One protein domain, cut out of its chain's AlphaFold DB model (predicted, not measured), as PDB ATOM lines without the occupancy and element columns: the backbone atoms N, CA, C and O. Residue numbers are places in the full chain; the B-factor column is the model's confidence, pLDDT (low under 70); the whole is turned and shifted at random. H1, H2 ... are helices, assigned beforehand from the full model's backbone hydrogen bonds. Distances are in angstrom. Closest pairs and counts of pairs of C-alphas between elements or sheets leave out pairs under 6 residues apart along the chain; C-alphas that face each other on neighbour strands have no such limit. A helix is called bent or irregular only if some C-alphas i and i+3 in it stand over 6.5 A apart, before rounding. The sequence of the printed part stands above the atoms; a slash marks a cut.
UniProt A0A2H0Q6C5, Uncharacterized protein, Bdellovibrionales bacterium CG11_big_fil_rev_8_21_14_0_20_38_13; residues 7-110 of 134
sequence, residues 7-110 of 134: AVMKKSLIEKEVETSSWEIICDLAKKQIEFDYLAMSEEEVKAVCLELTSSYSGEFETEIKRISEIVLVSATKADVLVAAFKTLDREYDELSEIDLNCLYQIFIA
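Overview. This is residues 7 to 110 of the 134 residues of an uncharacterized protein of Bdellovibrionales bacterium CG11_big_fil_rev_8_21_14_0_20_38_13 (UniProt A0A2H0Q6C5). Six helices form a long row, with H2 and H5 crossing as an X in the middle. H4 and then H3 follow beyond H2 toward one end, and H1 and then H6 beyond H5 toward the other. The printed part has 104 residues, with six named helices in the order H1 to H6 and no named strand: all helix. It is loose, with a radius of gyration of the C-alphas of 16.2 A, and spans 51 by 25 by 17 A, only just a rod.

Arrangement. H2, residues 23 to 39, touches H5, residues 78 to 94, closest at the C-alphas of Ala 30 and Ala 85, 4.2 A apart; their lines are only just about perpendicular at 73 degrees. H2 touches H4, residues 61 to 75, opposite ways at a steep tilt of 46 degrees, closest at C-alphas Ile 34 and Ser 69, 5.7 A. H4 touches H3, residues 43 to 54, the same way at a steep tilt of 42 degrees, closest at C-alphas Glu 43 and Phe 61, 6.7 A. With residues 86 to 93 alone, H5 touches H1, residues 7 to 20, opposite ways at a steep tilt of 46 degrees, closest at C-alphas Ile 14 and Leu 89, 6.3 A. H1 touches H6, residues 98 to 110, the same way at a steep tilt of 48 degrees, closest at C-alphas Met 9 and Tyr 105, 6.0 A. H3 and H6 are apart. Every O i to N i+4 pair is within hydrogen-bond range in H1 to H5, and 8 of 9 in H6.

Along the chain. H2 measures 24.1 A, H5 24.3 A, H4 21.2 A and H1 20.1 A from first to last C-alpha; H3 measures 15.9 A and H6 15.3 A. H1 begins at C-alpha 7 (12.182, 9.232, -39.137), and H6 ends at C-alpha 110 (2.000, 0.888, -46.280). H6 is only just irregular: C-alphas 107 and 110 are 6.6 A apart.

Size, cuts and confidence. The two C-alphas farthest apart, Ser 55 and Ala 110, are 50.9 A apart. The printed part has no cut and no long link. Its mean pLDDT is 95.7, and no printed residue is under 70.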
ATOM      1  N   ALA A   7      11.597   8.396 -38.090       92.81
ATOM      2  CA  ALA A   7      12.182   9.232 -39.137       92.81
ATOM      3  C   ALA A   7      11.802   8.772 -40.556       92.81
ATOM      4  O   ALA A   7      11.520   9.605 -41.414       92.81
ATOM      5  N   VAL A   8      11.762   7.458 -40.801       93.94
ATOM      6  CA  VAL A   8      11.365   6.906 -42.105       93.94
ATOM      7  C   VAL A   8       9.874   7.124 -42.353       93.94
ATOM      8  O   VAL A   8       9.511   7.573 -43.435       93.94
ATOM      9  N   MET A   9       9.023   6.868 -41.352       95.25
ATOM     10  CA  MET A   9       7.575   7.087 -41.473       95.25
ATOM     11  C   MET A   9       7.248   8.549 -41.774       95.25
ATOM     12  O   MET A   9       6.530   8.819 -42.733       95.25
ATOM     13  N   LYS A  10       7.828   9.480 -41.001       96.44
ATOM     14  CA  LYS A  10       7.662  10.925 -41.199       96.44
ATOM     15  C   LYS A  10       8.072  11.332 -42.611       96.44
ATOM     16  O   LYS A  10       7.279  11.923 -43.331       96.44
ATOM     17  N   LYS A  11       9.282  10.952 -43.034       95.94
ATOM     18  CA  LYS A  11       9.792  11.300 -44.362       95.94
ATOM     19  C   LYS A  11       8.856  10.834 -45.483       95.94
ATOM     20  O   LYS A  11       8.521  11.630 -46.349       95.94
ATOM     21  N   SER A  12       8.410   9.576 -45.449       95.25
ATOM     22  CA  SER A  12       7.514   9.042 -46.481       95.25
ATOM     23  C   SER A  12       6.141   9.713 -46.493       95.25
ATOM     24  O   SER A  12       5.574   9.895 -47.566       95.25
ATOM     25  N   LEU A  13       5.601  10.073 -45.325       96.50
ATOM     26  CA  LEU A  13       4.332  10.797 -45.232       96.50
ATOM     27  C   LEU A  13       4.442  12.196 -45.837       96.50
ATOM     28  O   LEU A  13       3.612  12.557 -46.664       96.50
ATOM     29  N   ILE A  14       5.508  12.931 -45.511       97.31
ATOM     30  CA  ILE A  14       5.756  14.264 -46.068       97.31
ATOM     31  C   ILE A  14       5.929  14.198 -47.591       97.31
ATOM     32  O   ILE A  14       5.317  14.980 -48.312       97.31
ATOM     33  N   GLU A  15       6.733  13.255 -48.099       96.06
ATOM     34  CA  GLU A  15       6.914  13.058 -49.546       96.06
ATOM     35  C   GLU A  15       5.568  12.793 -50.237       96.06
ATOM     36  O   GLU A  15       5.231  13.455 -51.219       96.06
ATOM     37  N   LYS A  16       4.753  11.894 -49.675       95.25
ATOM     38  CA  LYS A  16       3.432  11.558 -50.213       95.25
ATOM     39  C   LYS A  16       2.463  12.735 -50.199       95.25
ATOM     40  O   LYS A  16       1.708  12.918 -51.155       95.25
ATOM     41  N   GLU A  17       2.451  13.506 -49.122       96.62
ATOM     42  CA  GLU A  17       1.582  14.667 -48.984       96.62
ATOM     43  C   GLU A  17       1.954  15.752 -49.995       96.62
ATOM     44  O   GLU A  17       1.078  16.250 -50.702       96.62
ATOM     45  N   VAL A  18       3.247  16.037 -50.169       95.25
ATOM     46  CA  VAL A  18       3.715  16.995 -51.181       95.25
ATOM     47  C   VAL A  18       3.383  16.534 -52.605       95.25
ATOM     48  O   VAL A  18       3.005  17.352 -53.440       95.25
ATOM     49  N   GLU A  19       3.487  15.235 -52.895       94.25
ATOM     50  CA  GLU A  19       3.157  14.668 -54.213       94.25
ATOM     51  C   GLU A  19       1.661  14.712 -54.553       94.25
ATOM     52  O   GLU A  19       1.301  14.754 -55.731       94.25
ATOM     53  N   THR A  20       0.790  14.648 -53.546       94.62
ATOM     54  CA  THR A  20      -0.664  14.503 -53.734       94.62
ATOM     55  C   THR A  20      -1.455  15.781 -53.475       94.62
ATOM     56  O   THR A  20      -2.615  15.866 -53.880       94.62
ATOM     57  N   SER A  21      -0.839  16.779 -52.843       96.69
ATOM     58  CA  SER A  21      -1.461  18.075 -52.576       96.69
ATOM     59  C   SER A  21      -1.538  18.945 -53.830       96.69
ATOM     60  O   SER A  21      -0.681  18.885 -54.716       96.69
ATOM     61  N   SER A  22      -2.564  19.796 -53.900       97.94
ATOM     62  CA  SER A  22      -2.630  20.826 -54.938       97.94
ATOM     63  C   SER A  22      -1.568  21.902 -54.698       97.94
ATOM     64  O   SER A  22      -1.075  22.073 -53.582       97.94
ATOM     65  N   TRP A  23      -1.218  22.656 -55.741       96.88
ATOM     66  CA  TRP A  23      -0.219  23.716 -55.614       96.88
ATOM     67  C   TRP A  23      -0.644  24.810 -54.626       96.88
ATOM     68  O   TRP A  23       0.196  25.350 -53.915       96.88
ATOM     69  N   GLU A  24      -1.941  25.098 -54.534       97.44
ATOM     70  CA  GLU A  24      -2.505  26.055 -53.579       97.44
ATOM     71  C   GLU A  24      -2.226  25.627 -52.133       97.44
ATOM     72  O   GLU A  24      -1.743  26.434 -51.345       97.44
ATOM     73  N   ILE A  25      -2.412  24.342 -51.812       97.88
ATOM     74  CA  ILE A  25      -2.103  23.797 -50.480       97.88
ATOM     75  C   ILE A  25      -0.599  23.901 -50.188       97.88
ATOM     76  O   ILE A  25      -0.202  24.275 -49.086       97.88
ATOM     77  N   ILE A  26       0.254  23.617 -51.178       98.38
ATOM     78  CA  ILE A  26       1.711  23.763 -51.032       98.38
ATOM     79  C   ILE A  26       2.101  25.225 -50.764       98.38
ATOM     80  O   ILE A  26       2.940  25.489 -49.903       98.38
ATOM     81  N   CYS A  27       1.477  26.178 -51.457       98.12
ATOM     82  CA  CYS A  27       1.661  27.607 -51.211       98.12
ATOM     83  C   CYS A  27       1.205  28.017 -49.805       98.12
ATOM     84  O   CYS A  27       1.914  28.776 -49.145       98.12
ATOM     85  N   ASP A  28       0.079  27.495 -49.321       98.19
ATOM     86  CA  ASP A  28      -0.415  27.773 -47.969       98.19
ATOM     87  C   ASP A  28       0.542  27.230 -46.897       98.19
ATOM     88  O   ASP A  28       0.866  27.928 -45.932       98.19
ATOM     89  N   LEU A  29       1.069  26.014 -47.085       98.19
ATOM     90  CA  LEU A  29       2.097  25.432 -46.214       98.19
ATOM     91  C   LEU A  29       3.381  26.267 -46.219       98.19
ATOM     92  O   LEU A  29       3.957  26.518 -45.160       98.19
ATOM     93  N   ALA A  30       3.824  26.727 -47.388       98.38
ATOM     94  CA  ALA A  30       4.985  27.599 -47.501       98.38
ATOM     95  C   ALA A  30       4.757  28.948 -46.807       98.38
ATOM     96  O   ALA A  30       5.627  29.416 -46.072       98.38
ATOM     97  N   LYS A  31       3.571  29.548 -46.970       98.44
ATOM     98  CA  LYS A  31       3.193  30.799 -46.305       98.44
ATOM     99  C   LYS A  31       3.245  30.662 -44.788       98.44
ATOM    100  O   LYS A  31       3.851  31.508 -44.140       98.44
ATOM    101  N   LYS A  32       2.702  29.573 -44.227       98.00
ATOM    102  CA  LYS A  32       2.800  29.278 -42.787       98.00
ATOM    103  C   LYS A  32       4.249  29.240 -42.294       98.00
ATOM    104  O   LYS A  32       4.532  29.764 -41.220       98.00
ATOM    105  N   GLN A  33       5.169  28.637 -43.059       98.19
ATOM    106  CA  GLN A  33       6.590  28.623 -42.693       98.19
ATOM    107  C   GLN A  33       7.158  30.041 -42.658       98.19
ATOM    108  O   GLN A  33       7.821  30.402 -41.694       98.19
ATOM    109  N   ILE A  34       6.887  30.829 -43.700       97.94
ATOM    110  CA  ILE A  34       7.379  32.205 -43.822       97.94
ATOM    111  C   ILE A  34       6.840  33.064 -42.671       97.94
ATOM    112  O   ILE A  34       7.597  33.789 -42.035       97.94
ATOM    113  N   GLU A  35       5.546  32.957 -42.359       98.06
ATOM    114  CA  GLU A  35       4.936  33.660 -41.225       98.06
ATOM    115  C   GLU A  35       5.569  33.253 -39.899       98.06
ATOM    116  O   GLU A  35       5.874  34.114 -39.081       98.06
ATOM    117  N   PHE A  36       5.816  31.959 -39.694       97.31
ATOM    118  CA  PHE A  36       6.505  31.483 -38.504       97.31
ATOM    119  C   PHE A  36       7.925  32.048 -38.385       97.31
ATOM    120  O   PHE A  36       8.329  32.447 -37.295       97.31
ATOM    121  N   ASP A  37       8.665  32.100 -39.494       97.00
ATOM    122  CA  ASP A  37      10.022  32.643 -39.513       97.00
ATOM    123  C   ASP A  37      10.018  34.130 -39.126       97.00
ATOM    124  O   ASP A  37      10.837  34.547 -38.310       97.00
ATOM    125  N   TYR A  38       9.052  34.915 -39.618       97.12
ATOM    126  CA  TYR A  38       8.897  36.321 -39.227       97.12
ATOM    127  C   TYR A  38       8.356  36.514 -37.804       97.12
ATOM    128  O   TYR A  38       8.749  37.462 -37.132       97.12
ATOM    129  N   LEU A  39       7.490  35.625 -37.310       96.62
ATOM    130  CA  LEU A  39       7.009  35.658 -35.922       96.62
ATOM    131  C   LEU A  39       8.129  35.390 -34.909       96.62
ATOM    132  O   LEU A  39       8.025  35.809 -33.759       96.62
ATOM    133  N   ALA A  40       9.186  34.688 -35.321       96.00
ATOM    134  CA  ALA A  40      10.365  34.450 -34.495       96.00
ATOM    135  C   ALA A  40      11.330  35.654 -34.440       96.00
ATOM    136  O   ALA A  40      12.269  35.634 -33.640       96.00
ATOM    137  N   MET A  41      11.120  36.679 -35.273       96.50
ATOM    138  CA  MET A  41      11.930  37.901 -35.326       96.50
ATOM    139  C   MET A  41      11.414  38.964 -34.347       96.50
ATOM    140  O   MET A  41      10.265  38.925 -33.899       96.50
ATOM    141  N   SER A  42      12.258  39.943 -34.013       96.38
ATOM    142  CA  SER A  42      11.829  41.103 -33.226       96.38
ATOM    143  C   SER A  42      10.946  42.046 -34.051       96.38
ATOM    144  O   SER A  42      11.006  42.077 -35.285       96.38
ATOM    145  N   GLU A  43      10.142  42.868 -33.371       95.31
ATOM    146  CA  GLU A  43       9.307  43.870 -34.041       95.31
ATOM    147  C   GLU A  43      10.147  44.850 -34.877       95.31
ATOM    148  O   GLU A  43       9.769  45.213 -35.991       95.31
ATOM    149  N   GLU A  44      11.318  45.251 -34.380       96.06
ATOM    150  CA  GLU A  44      12.239  46.129 -35.099       96.06
ATOM    151  C   GLU A  44      12.773  45.489 -36.383       96.06
ATOM    152  O   GLU A  44      12.918  46.182 -37.394       96.06
ATOM    153  N   GLU A  45      13.042  44.183 -36.362       96.94
ATOM    154  CA  GLU A  45      13.513  43.446 -37.533       96.94
ATOM    155  C   GLU A  45      12.404  43.317 -38.585       96.94
ATOM    156  O   GLU A  45      12.631  43.629 -39.755       96.94
ATOM    157  N   VAL A  46      11.181  42.954 -38.180       96.62
ATOM    158  CA  VAL A  46      10.025  42.902 -39.096       96.62
ATOM    159  C   VAL A  46       9.735  44.281 -39.679       96.62
ATOM    160  O   VAL A  46       9.543  44.417 -40.886       96.62
ATOM    161  N   LYS A  47       9.793  45.336 -38.860       96.38
ATOM    162  CA  LYS A  47       9.639  46.715 -39.329       96.38
ATOM    163  C   LYS A  47      10.695  47.086 -40.372       96.38
ATOM    164  O   LYS A  47      10.356  47.750 -41.351       96.38
ATOM    165  N   ALA A  48      11.952  46.685 -40.184       96.50
ATOM    166  CA  ALA A  48      13.002  46.927 -41.170       96.50
ATOM    167  C   ALA A  48      12.682  46.239 -42.507       96.50
ATOM    168  O   ALA A  48      12.741  46.888 -43.552       96.50
ATOM    169  N   VAL A  49      12.236  44.979 -42.467       95.94
ATOM    170  CA  VAL A  49      11.817  44.220 -43.657       95.94
ATOM    171  C   VAL A  49      10.609  44.869 -44.347       95.94
ATOM    172  O   VAL A  49      10.608  45.019 -45.567       95.94
ATOM    173  N   CYS A  50       9.601  45.323 -43.594       94.62
ATOM    174  CA  CYS A  50       8.447  46.049 -44.139       94.62
ATOM    175  C   CYS A  50       8.876  47.302 -44.910       94.62
ATOM    176  O   CYS A  50       8.388  47.575 -46.010       94.62
ATOM    177  N   LEU A  51       9.789  48.083 -44.327       94.94
ATOM    178  CA  LEU A  51      10.287  49.313 -44.937       94.94
ATOM    179  C   LEU A  51      11.123  49.028 -46.190       94.94
ATOM    180  O   LEU A  51      11.024  49.785 -47.153       94.94
ATOM    181  N   GLU A  52      11.884  47.936 -46.211       95.00
ATOM    182  CA  GLU A  52      12.650  47.512 -47.385       95.00
ATOM    183  C   GLU A  52      11.741  47.033 -48.526       95.00
ATOM    184  O   GLU A  52      11.862  47.508 -49.654       95.00
ATOM    185  N   LEU A  53      10.802  46.130 -48.235       93.81
ATOM    186  CA  LEU A  53       9.984  45.484 -49.263       93.81
ATOM    187  C   LEU A  53       8.834  46.360 -49.753       93.81
ATOM    188  O   LEU A  53       8.440  46.263 -50.915       93.81
ATOM    189  N   THR A  54       8.258  47.196 -48.885       91.06
ATOM    190  CA  THR A  54       7.036  47.940 -49.224       91.06
ATOM    191  C   THR A  54       7.079  49.415 -48.870       91.06
ATOM    192  O   THR A  54       6.073  50.098 -49.056       91.06
ATOM    193  N   SER A  55       8.191  49.917 -48.327       92.81
ATOM    194  CA  SER A  55       8.336  51.326 -47.928       92.81
ATOM    195  C   SER A  55       7.301  51.811 -46.898       92.81
ATOM    196  O   SER A  55       7.062  53.013 -46.783       92.81
ATOM    197  N   SER A  56       6.674  50.906 -46.137       93.06
ATOM    198  CA  SER A  56       5.632  51.254 -45.160       93.06
ATOM    199  C   SER A  56       5.517  50.225 -44.037       93.06
ATOM    200  O   SER A  56       5.656  49.035 -44.296       93.06
ATOM    201  N   TYR A  57       5.168  50.675 -42.830       93.38
ATOM    202  CA  TYR A  57       4.818  49.830 -41.681       93.38
ATOM    203  C   TYR A  57       3.609  50.438 -40.963       93.38
ATOM    204  O   TYR A  57       3.663  51.605 -40.566       93.38
ATOM    205  N   SER A  58       2.523  49.678 -40.820       91.25
ATOM    206  CA  SER A  58       1.269  50.143 -40.209       91.25
ATOM    207  C   SER A  58       1.312  50.246 -38.682       91.25
ATOM    208  O   SER A  58       0.505  50.972 -38.108       91.25
ATOM    209  N   GLY A  59       2.253  49.561 -38.024       90.06
ATOM    210  CA  GLY A  59       2.282  49.427 -36.563       90.06
ATOM    211  C   GLY A  59       1.594  48.166 -36.038       90.06
ATOM    212  O   GLY A  59       1.692  47.882 -34.849       90.06
ATOM    213  N   GLU A  60       0.922  47.397 -36.897       95.19
ATOM    214  CA  GLU A  60       0.265  46.147 -36.517       95.19
ATOM    215  C   GLU A  60       1.141  44.942 -36.878       95.19
ATOM    216  O   GLU A  60       1.088  44.438 -37.999       95.19
ATOM    217  N   PHE A  61       1.936  44.464 -35.919       93.81
ATOM    218  CA  PHE A  61       2.945  43.421 -36.135       93.81
ATOM    219  C   PHE A  61       2.419  42.175 -36.872       93.81
ATOM    220  O   PHE A  61       2.945  41.808 -37.921       93.81
ATOM    221  N   GLU A  62       1.340  41.550 -36.388       95.12
ATOM    222  CA  GLU A  62       0.786  40.341 -37.021       95.12
ATOM    223  C   GLU A  62       0.206  40.604 -38.420       95.12
ATOM    224  O   GLU A  62       0.323  39.765 -39.319       95.12
ATOM    225  N   THR A  63      -0.416  41.770 -38.622       95.06
ATOM    226  CA  THR A  63      -0.950  42.187 -39.927       95.06
ATOM    227  C   THR A  63       0.187  42.356 -40.936       95.06
ATOM    228  O   THR A  63       0.075  41.946 -42.091       95.06
ATOM    229  N   GLU A  64       1.312  42.916 -40.498       95.94
ATOM    230  CA  GLU A  64       2.492  43.133 -41.330       95.94
ATOM    231  C   GLU A  64       3.199  41.835 -41.705       95.94
ATOM    232  O   GLU A  64       3.609  41.681 -42.856       95.94
ATOM    233  N   ILE A  65       3.256  40.865 -40.792       97.50
ATOM    234  CA  ILE A  65       3.789  39.530 -41.085       97.50
ATOM    235  C   ILE A  65       2.980  38.847 -42.186       97.50
ATOM    236  O   ILE A  65       3.564  38.365 -43.154       97.50
ATOM    237  N   LYS A  66       1.645  38.859 -42.090       96.44
ATOM    238  CA  LYS A  66       0.764  38.292 -43.129       96.44
ATOM    239  C   LYS A  66       0.958  38.971 -44.481       96.44
ATOM    240  O   LYS A  66       0.920  38.330 -45.525       96.44
ATOM    241  N   ARG A  67       1.170  40.285 -44.467       95.50
ATOM    242  CA  ARG A  67       1.376  41.068 -45.684       95.50
ATOM    243  C   ARG A  67       2.735  40.782 -46.324       95.50
ATOM    244  O   ARG A  67       2.806  40.590 -47.536       95.50
ATOM    245  N   ILE A  68       3.813  40.745 -45.538       96.12
ATOM    246  CA  ILE A  68       5.145  40.398 -46.049       96.12
ATOM    247  C   ILE A  68       5.173  38.946 -46.524       96.12
ATOM    248  O   ILE A  68       5.743  38.684 -47.581       96.12
ATOM    249  N   SER A  69       4.552  38.013 -45.797       96.94
ATOM    250  CA  SER A  69       4.555  36.597 -46.172       96.94
ATOM    251  C   SER A  69       3.951  36.378 -47.559       96.94
ATOM    252  O   SER A  69       4.502  35.618 -48.352       96.94
ATOM    253  N   GLU A  70       2.892  37.115 -47.910       96.31
ATOM    254  CA  GLU A  70       2.310  37.117 -49.257       96.31
ATOM    255  C   GLU A  70       3.280  37.642 -50.317       96.31
ATOM    256  O   GLU A  70       3.447  37.023 -51.368       96.31
ATOM    257  N   ILE A  71       3.954  38.760 -50.048       95.75
ATOM    258  CA  ILE A  71       4.904  39.376 -50.987       95.75
ATOM    259  C   ILE A  71       6.103  38.455 -51.237       95.75
ATOM    260  O   ILE A  71       6.525  38.256 -52.381       95.75
ATOM    261  N   VAL A  72       6.640  37.868 -50.169       96.19
ATOM    262  CA  VAL A  72       7.752  36.917 -50.238       96.19
ATOM    263  C   VAL A  72       7.327  35.666 -50.997       96.19
ATOM    264  O   VAL A  72       8.041  35.235 -51.896       96.19
ATOM    265  N   LEU A  73       6.140  35.121 -50.721       97.12
ATOM    266  CA  LEU A  73       5.635  33.939 -51.417       97.12
ATOM    267  C   LEU A  73       5.472  34.175 -52.925       97.12
ATOM    268  O   LEU A  73       5.859  33.325 -53.723       97.12
ATOM    269  N   VAL A  74       4.939  35.332 -53.330       95.44
ATOM    270  CA  VAL A  74       4.746  35.678 -54.753       95.44
ATOM    271  C   VAL A  74       6.076  35.837 -55.495       95.44
ATOM    272  O   VAL A  74       6.147  35.572 -56.695       95.44
ATOM    273  N   SER A  75       7.129  36.266 -54.799       94.25
ATOM    274  CA  SER A  75       8.470  36.445 -55.372       94.25
ATOM    275  C   SER A  75       9.373  35.212 -55.242       94.25
ATOM    276  O   SER A  75      10.443  35.175 -55.852       94.25
ATOM    277  N   ALA A  76       8.943  34.194 -54.494       96.31
ATOM    278  CA  ALA A  76       9.695  32.970 -54.256       96.31
ATOM    279  C   ALA A  76       9.772  32.080 -55.504       96.31
ATOM    280  O   ALA A  76       8.842  31.989 -56.312       96.31
ATOM    281  N   THR A  77      10.879  31.349 -55.652       97.75
ATOM    282  CA  THR A  77      10.960  30.317 -56.688       97.75
ATOM    283  C   THR A  77      10.164  29.080 -56.276       97.75
ATOM    284  O   THR A  77       9.932  28.825 -55.095       97.75
ATOM    285  N   LYS A  78       9.809  28.226 -57.245       96.56
ATOM    286  CA  LYS A  78       9.155  26.938 -56.954       96.56
ATOM    287  C   LYS A  78       9.949  26.088 -55.950       96.56
ATOM    288  O   LYS A  78       9.350  25.389 -55.138       96.56
ATOM    289  N   ALA A  79      11.282  26.129 -56.020       97.31
ATOM    290  CA  ALA A  79      12.140  25.391 -55.100       97.31
ATOM    291  C   ALA A  79      12.031  25.939 -53.670       97.31
ATOM    292  O   ALA A  79      11.892  25.151 -52.739       97.31
ATOM    293  N   ASP A  80      12.016  27.263 -53.509       97.12
ATOM    294  CA  ASP A  80      11.878  27.913 -52.200       97.12
ATOM    295  C   ASP A  80      10.528  27.588 -51.557       97.12
ATOM    296  O   ASP A  80      10.474  27.212 -50.386       97.12
ATOM    297  N   VAL A  81       9.447  27.644 -52.344       98.06
ATOM    298  CA  VAL A  81       8.094  27.284 -51.892       98.06
ATOM    299  C   VAL A  81       8.052  25.832 -51.416       98.06
ATOM    300  O   VAL A  81       7.554  25.557 -50.328       98.06
ATOM    301  N   LEU A  82       8.623  24.897 -52.183       97.88
ATOM    302  CA  LEU A  82       8.681  23.494 -51.773       97.88
ATOM    303  C   LEU A  82       9.488  23.326 -50.483       97.88
ATOM    304  O   LEU A  82       9.007  22.682 -49.558       97.88
ATOM    305  N   VAL A  83      10.679  23.924 -50.382       97.88
ATOM    306  CA  VAL A  83      11.512  23.849 -49.168       97.88
ATOM    307  C   VAL A  83      10.761  24.375 -47.944       97.88
ATOM    308  O   VAL A  83      10.819  23.753 -46.884       97.88
ATOM    309  N   ALA A  84      10.045  25.490 -48.079       97.50
ATOM    310  CA  ALA A  84       9.230  26.050 -47.010       97.50
ATOM    311  C   ALA A  84       8.076  25.111 -46.619       97.50
ATOM    312  O   ALA A  84       7.904  24.823 -45.436       97.50
ATOM    313  N   ALA A  85       7.352  24.554 -47.594       98.12
ATOM    314  CA  ALA A  85       6.286  23.586 -47.340       98.12
ATOM    315  C   ALA A  85       6.805  22.314 -46.642       98.12
ATOM    316  O   ALA A  85       6.210  21.867 -45.663       98.12
ATOM    317  N   PHE A  86       7.950  21.776 -47.080       98.06
ATOM    318  CA  PHE A  86       8.607  20.635 -46.433       98.06
ATOM    319  C   PHE A  86       8.935  20.927 -44.965       98.06
ATOM    320  O   PHE A  86       8.719  20.063 -44.123       98.06
ATOM    321  N   LYS A  87       9.428  22.130 -44.642       97.88
ATOM    322  CA  LYS A  87       9.719  22.527 -43.253       97.88
ATOM    323  C   LYS A  87       8.458  22.659 -42.397       97.88
ATOM    324  O   LYS A  87       8.488  22.239 -41.242       97.88
ATOM    325  N   THR A  88       7.370  23.206 -42.948       98.31
ATOM    326  CA  THR A  88       6.077  23.263 -42.245       98.31
ATOM    327  C   THR A  88       5.600  21.864 -41.900       98.31
ATOM    328  O   THR A  88       5.333  21.587 -40.735       98.31
ATOM    329  N   LEU A  89       5.562  20.968 -42.890       97.81
ATOM    330  CA  LEU A  89       5.137  19.589 -42.676       97.81
ATOM    331  C   LEU A  89       6.059  18.879 -41.681       97.81
ATOM    332  O   LEU A  89       5.575  18.242 -40.756       97.81
ATOM    333  N   ASP A  90       7.379  19.031 -41.800       97.56
ATOM    334  CA  ASP A  90       8.330  18.411 -40.869       97.56
ATOM    335  C   ASP A  90       8.035  18.761 -39.405       97.56
ATOM    336  O   ASP A  90       8.059  17.876 -38.548       97.56
ATOM    337  N   ARG A  91       7.670  20.021 -39.147       97.06
ATOM    338  CA  ARG A  91       7.252  20.497 -37.826       97.06
ATOM    339  C   ARG A  91       5.896  19.943 -37.403       97.06
ATOM    340  O   ARG A  91       5.795  19.419 -36.299       97.06
ATOM    341  N   GLU A  92       4.882  20.032 -38.264       96.69
ATOM    342  CA  GLU A  92       3.535  19.516 -37.973       96.69
ATOM    343  C   GLU A  92       3.589  18.002 -37.657       96.69
ATOM    344  O   GLU A  92       2.977  17.532 -36.699       96.69
ATOM    345  N   TYR A  93       4.409  17.231 -38.378       96.81
ATOM    346  CA  TYR A  93       4.621  15.804 -38.117       96.81
ATOM    347  C   TYR A  93       5.491  15.510 -36.884       96.81
ATOM    348  O   TYR A  93       5.393  14.413 -36.323       96.81
ATOM    349  N   ASP A  94       6.345  16.435 -36.442       96.12
ATOM    350  CA  ASP A  94       7.132  16.262 -35.213       96.12
ATOM    351  C   ASP A  94       6.277  16.346 -33.947       96.12
ATOM    352  O   ASP A  94       6.596  15.678 -32.955       96.12
ATOM    353  N   GLU A  95       5.164  17.079 -34.004       96.19
ATOM    354  CA  GLU A  95       4.171  17.184 -32.928       96.19
ATOM    355  C   GLU A  95       3.367  15.889 -32.734       96.19
ATOM    356  O   GLU A  95       2.794  15.659 -31.666       96.19
ATOM    357  N   LEU A  96       3.364  14.999 -33.730       95.69
ATOM    358  CA  LEU A  96       2.637  13.738 -33.659       95.69
ATOM    359  C   LEU A  96       3.363  12.683 -32.815       95.69
ATOM    360  O   LEU A  96       4.592  12.493 -32.859       95.69
ATOM    361  N   SER A  97       2.558  11.911 -32.081       95.19
ATOM    362  CA  SER A  97       3.044  10.729 -31.379       95.19
ATOM    363  C   SER A  97       3.505   9.657 -32.375       95.19
ATOM    364  O   SER A  97       3.090   9.610 -33.535       95.19
ATOM    365  N   GLU A  98       4.369   8.739 -31.932       93.69
ATOM    366  CA  GLU A  98       4.811   7.631 -32.790       93.69
ATOM    367  C   GLU A  98       3.655   6.690 -33.181       93.69
ATOM    368  O   GLU A  98       3.721   6.016 -34.212       93.69
ATOM    369  N   ILE A  99       2.604   6.630 -32.357       93.94
ATOM    370  CA  ILE A  99       1.403   5.839 -32.636       93.94
ATOM    371  C   ILE A  99       0.636   6.483 -33.792       93.94
ATOM    372  O   ILE A  99       0.359   5.796 -34.774       93.94
ATOM    373  N   ASP A 100       0.387   7.792 -33.724       95.38
ATOM    374  CA  ASP A 100      -0.361   8.523 -34.755       95.38
ATOM    375  C   ASP A 100       0.378   8.517 -36.096       95.38
ATOM    376  O   ASP A 100      -0.206   8.188 -37.129       95.38
ATOM    377  N   LEU A 101       1.694   8.760 -36.077       94.88
ATOM    378  CA  LEU A 101       2.546   8.651 -37.267       94.88
ATOM    379  C   LEU A 101       2.479   7.265 -37.901       94.88
ATOM    380  O   LEU A 101       2.403   7.144 -39.121       94.88
ATOM    381  N   ASN A 102       2.509   6.211 -37.083       93.69
ATOM    382  CA  ASN A 102       2.393   4.854 -37.594       93.69
ATOM    383  C   ASN A 102       1.011   4.604 -38.205       93.69
ATOM    384  O   ASN A 102       0.944   4.010 -39.276       93.69
ATOM    385  N   CYS A 103      -0.072   5.067 -37.578       93.31
ATOM    386  CA  CYS A 103      -1.423   4.953 -38.130       93.31
ATOM    387  C   CYS A 103      -1.531   5.634 -39.501       93.31
ATOM    388  O   CYS A 103      -1.948   4.993 -40.465       93.31
ATOM    389  N   LEU A 104      -1.078   6.884 -39.620       94.25
ATOM    390  CA  LEU A 104      -1.059   7.613 -40.893       94.25
ATOM    391  C   LEU A 104      -0.206   6.892 -41.940       94.25
ATOM    392  O   LEU A 104      -0.639   6.710 -43.076       94.25
ATOM    393  N   TYR A 105       0.983   6.421 -41.556       93.75
ATOM    394  CA  TYR A 105       1.869   5.680 -42.452       93.75
ATOM    395  C   TYR A 105       1.213   4.399 -42.974       93.75
ATOM    396  O   TYR A 105       1.329   4.093 -44.161       93.75
ATOM    397  N   GLN A 106       0.493   3.661 -42.122       91.44
ATOM    398  CA  GLN A 106      -0.254   2.483 -42.562       91.44
ATOM    399  C   GLN A 106      -1.346   2.855 -43.570       91.44
ATOM    400  O   GLN A 106      -1.438   2.211 -44.611       91.44
ATOM    401  N   ILE A 107      -2.116   3.914 -43.306       90.56
ATOM    402  CA  ILE A 107      -3.226   4.357 -44.163       90.56
ATOM    403  C   ILE A 107      -2.729   4.838 -45.534       90.56
ATOM    404  O   ILE A 107      -3.258   4.425 -46.561       90.56
ATOM    405  N   PHE A 108      -1.706   5.693 -45.570       90.06
ATOM    406  CA  PHE A 108      -1.340   6.420 -46.791       90.06
ATOM    407  C   PHE A 108      -0.157   5.831 -47.569       90.06
ATOM    408  O   PHE A 108      -0.028   6.112 -48.762       90.06
ATOM    409  N   ILE A 109       0.704   5.030 -46.923       90.19
ATOM    410  CA  ILE A 109       1.946   4.511 -47.526       90.19
ATOM    411  C   ILE A 109       1.969   2.985 -47.559       90.19
ATOM    412  O   ILE A 109       2.134   2.388 -48.619       90.19
ATOM    413  N   ALA A 110       1.836   2.338 -46.397       82.50
ATOM    414  CA  ALA A 110       2.000   0.888 -46.280       82.50
ATOM    415  C   ALA A 110       0.788   0.099 -46.794       82.50
ATOM    416  O   ALA A 110       0.863  -1.126 -46.909       82.50
TER     417      ALA A 110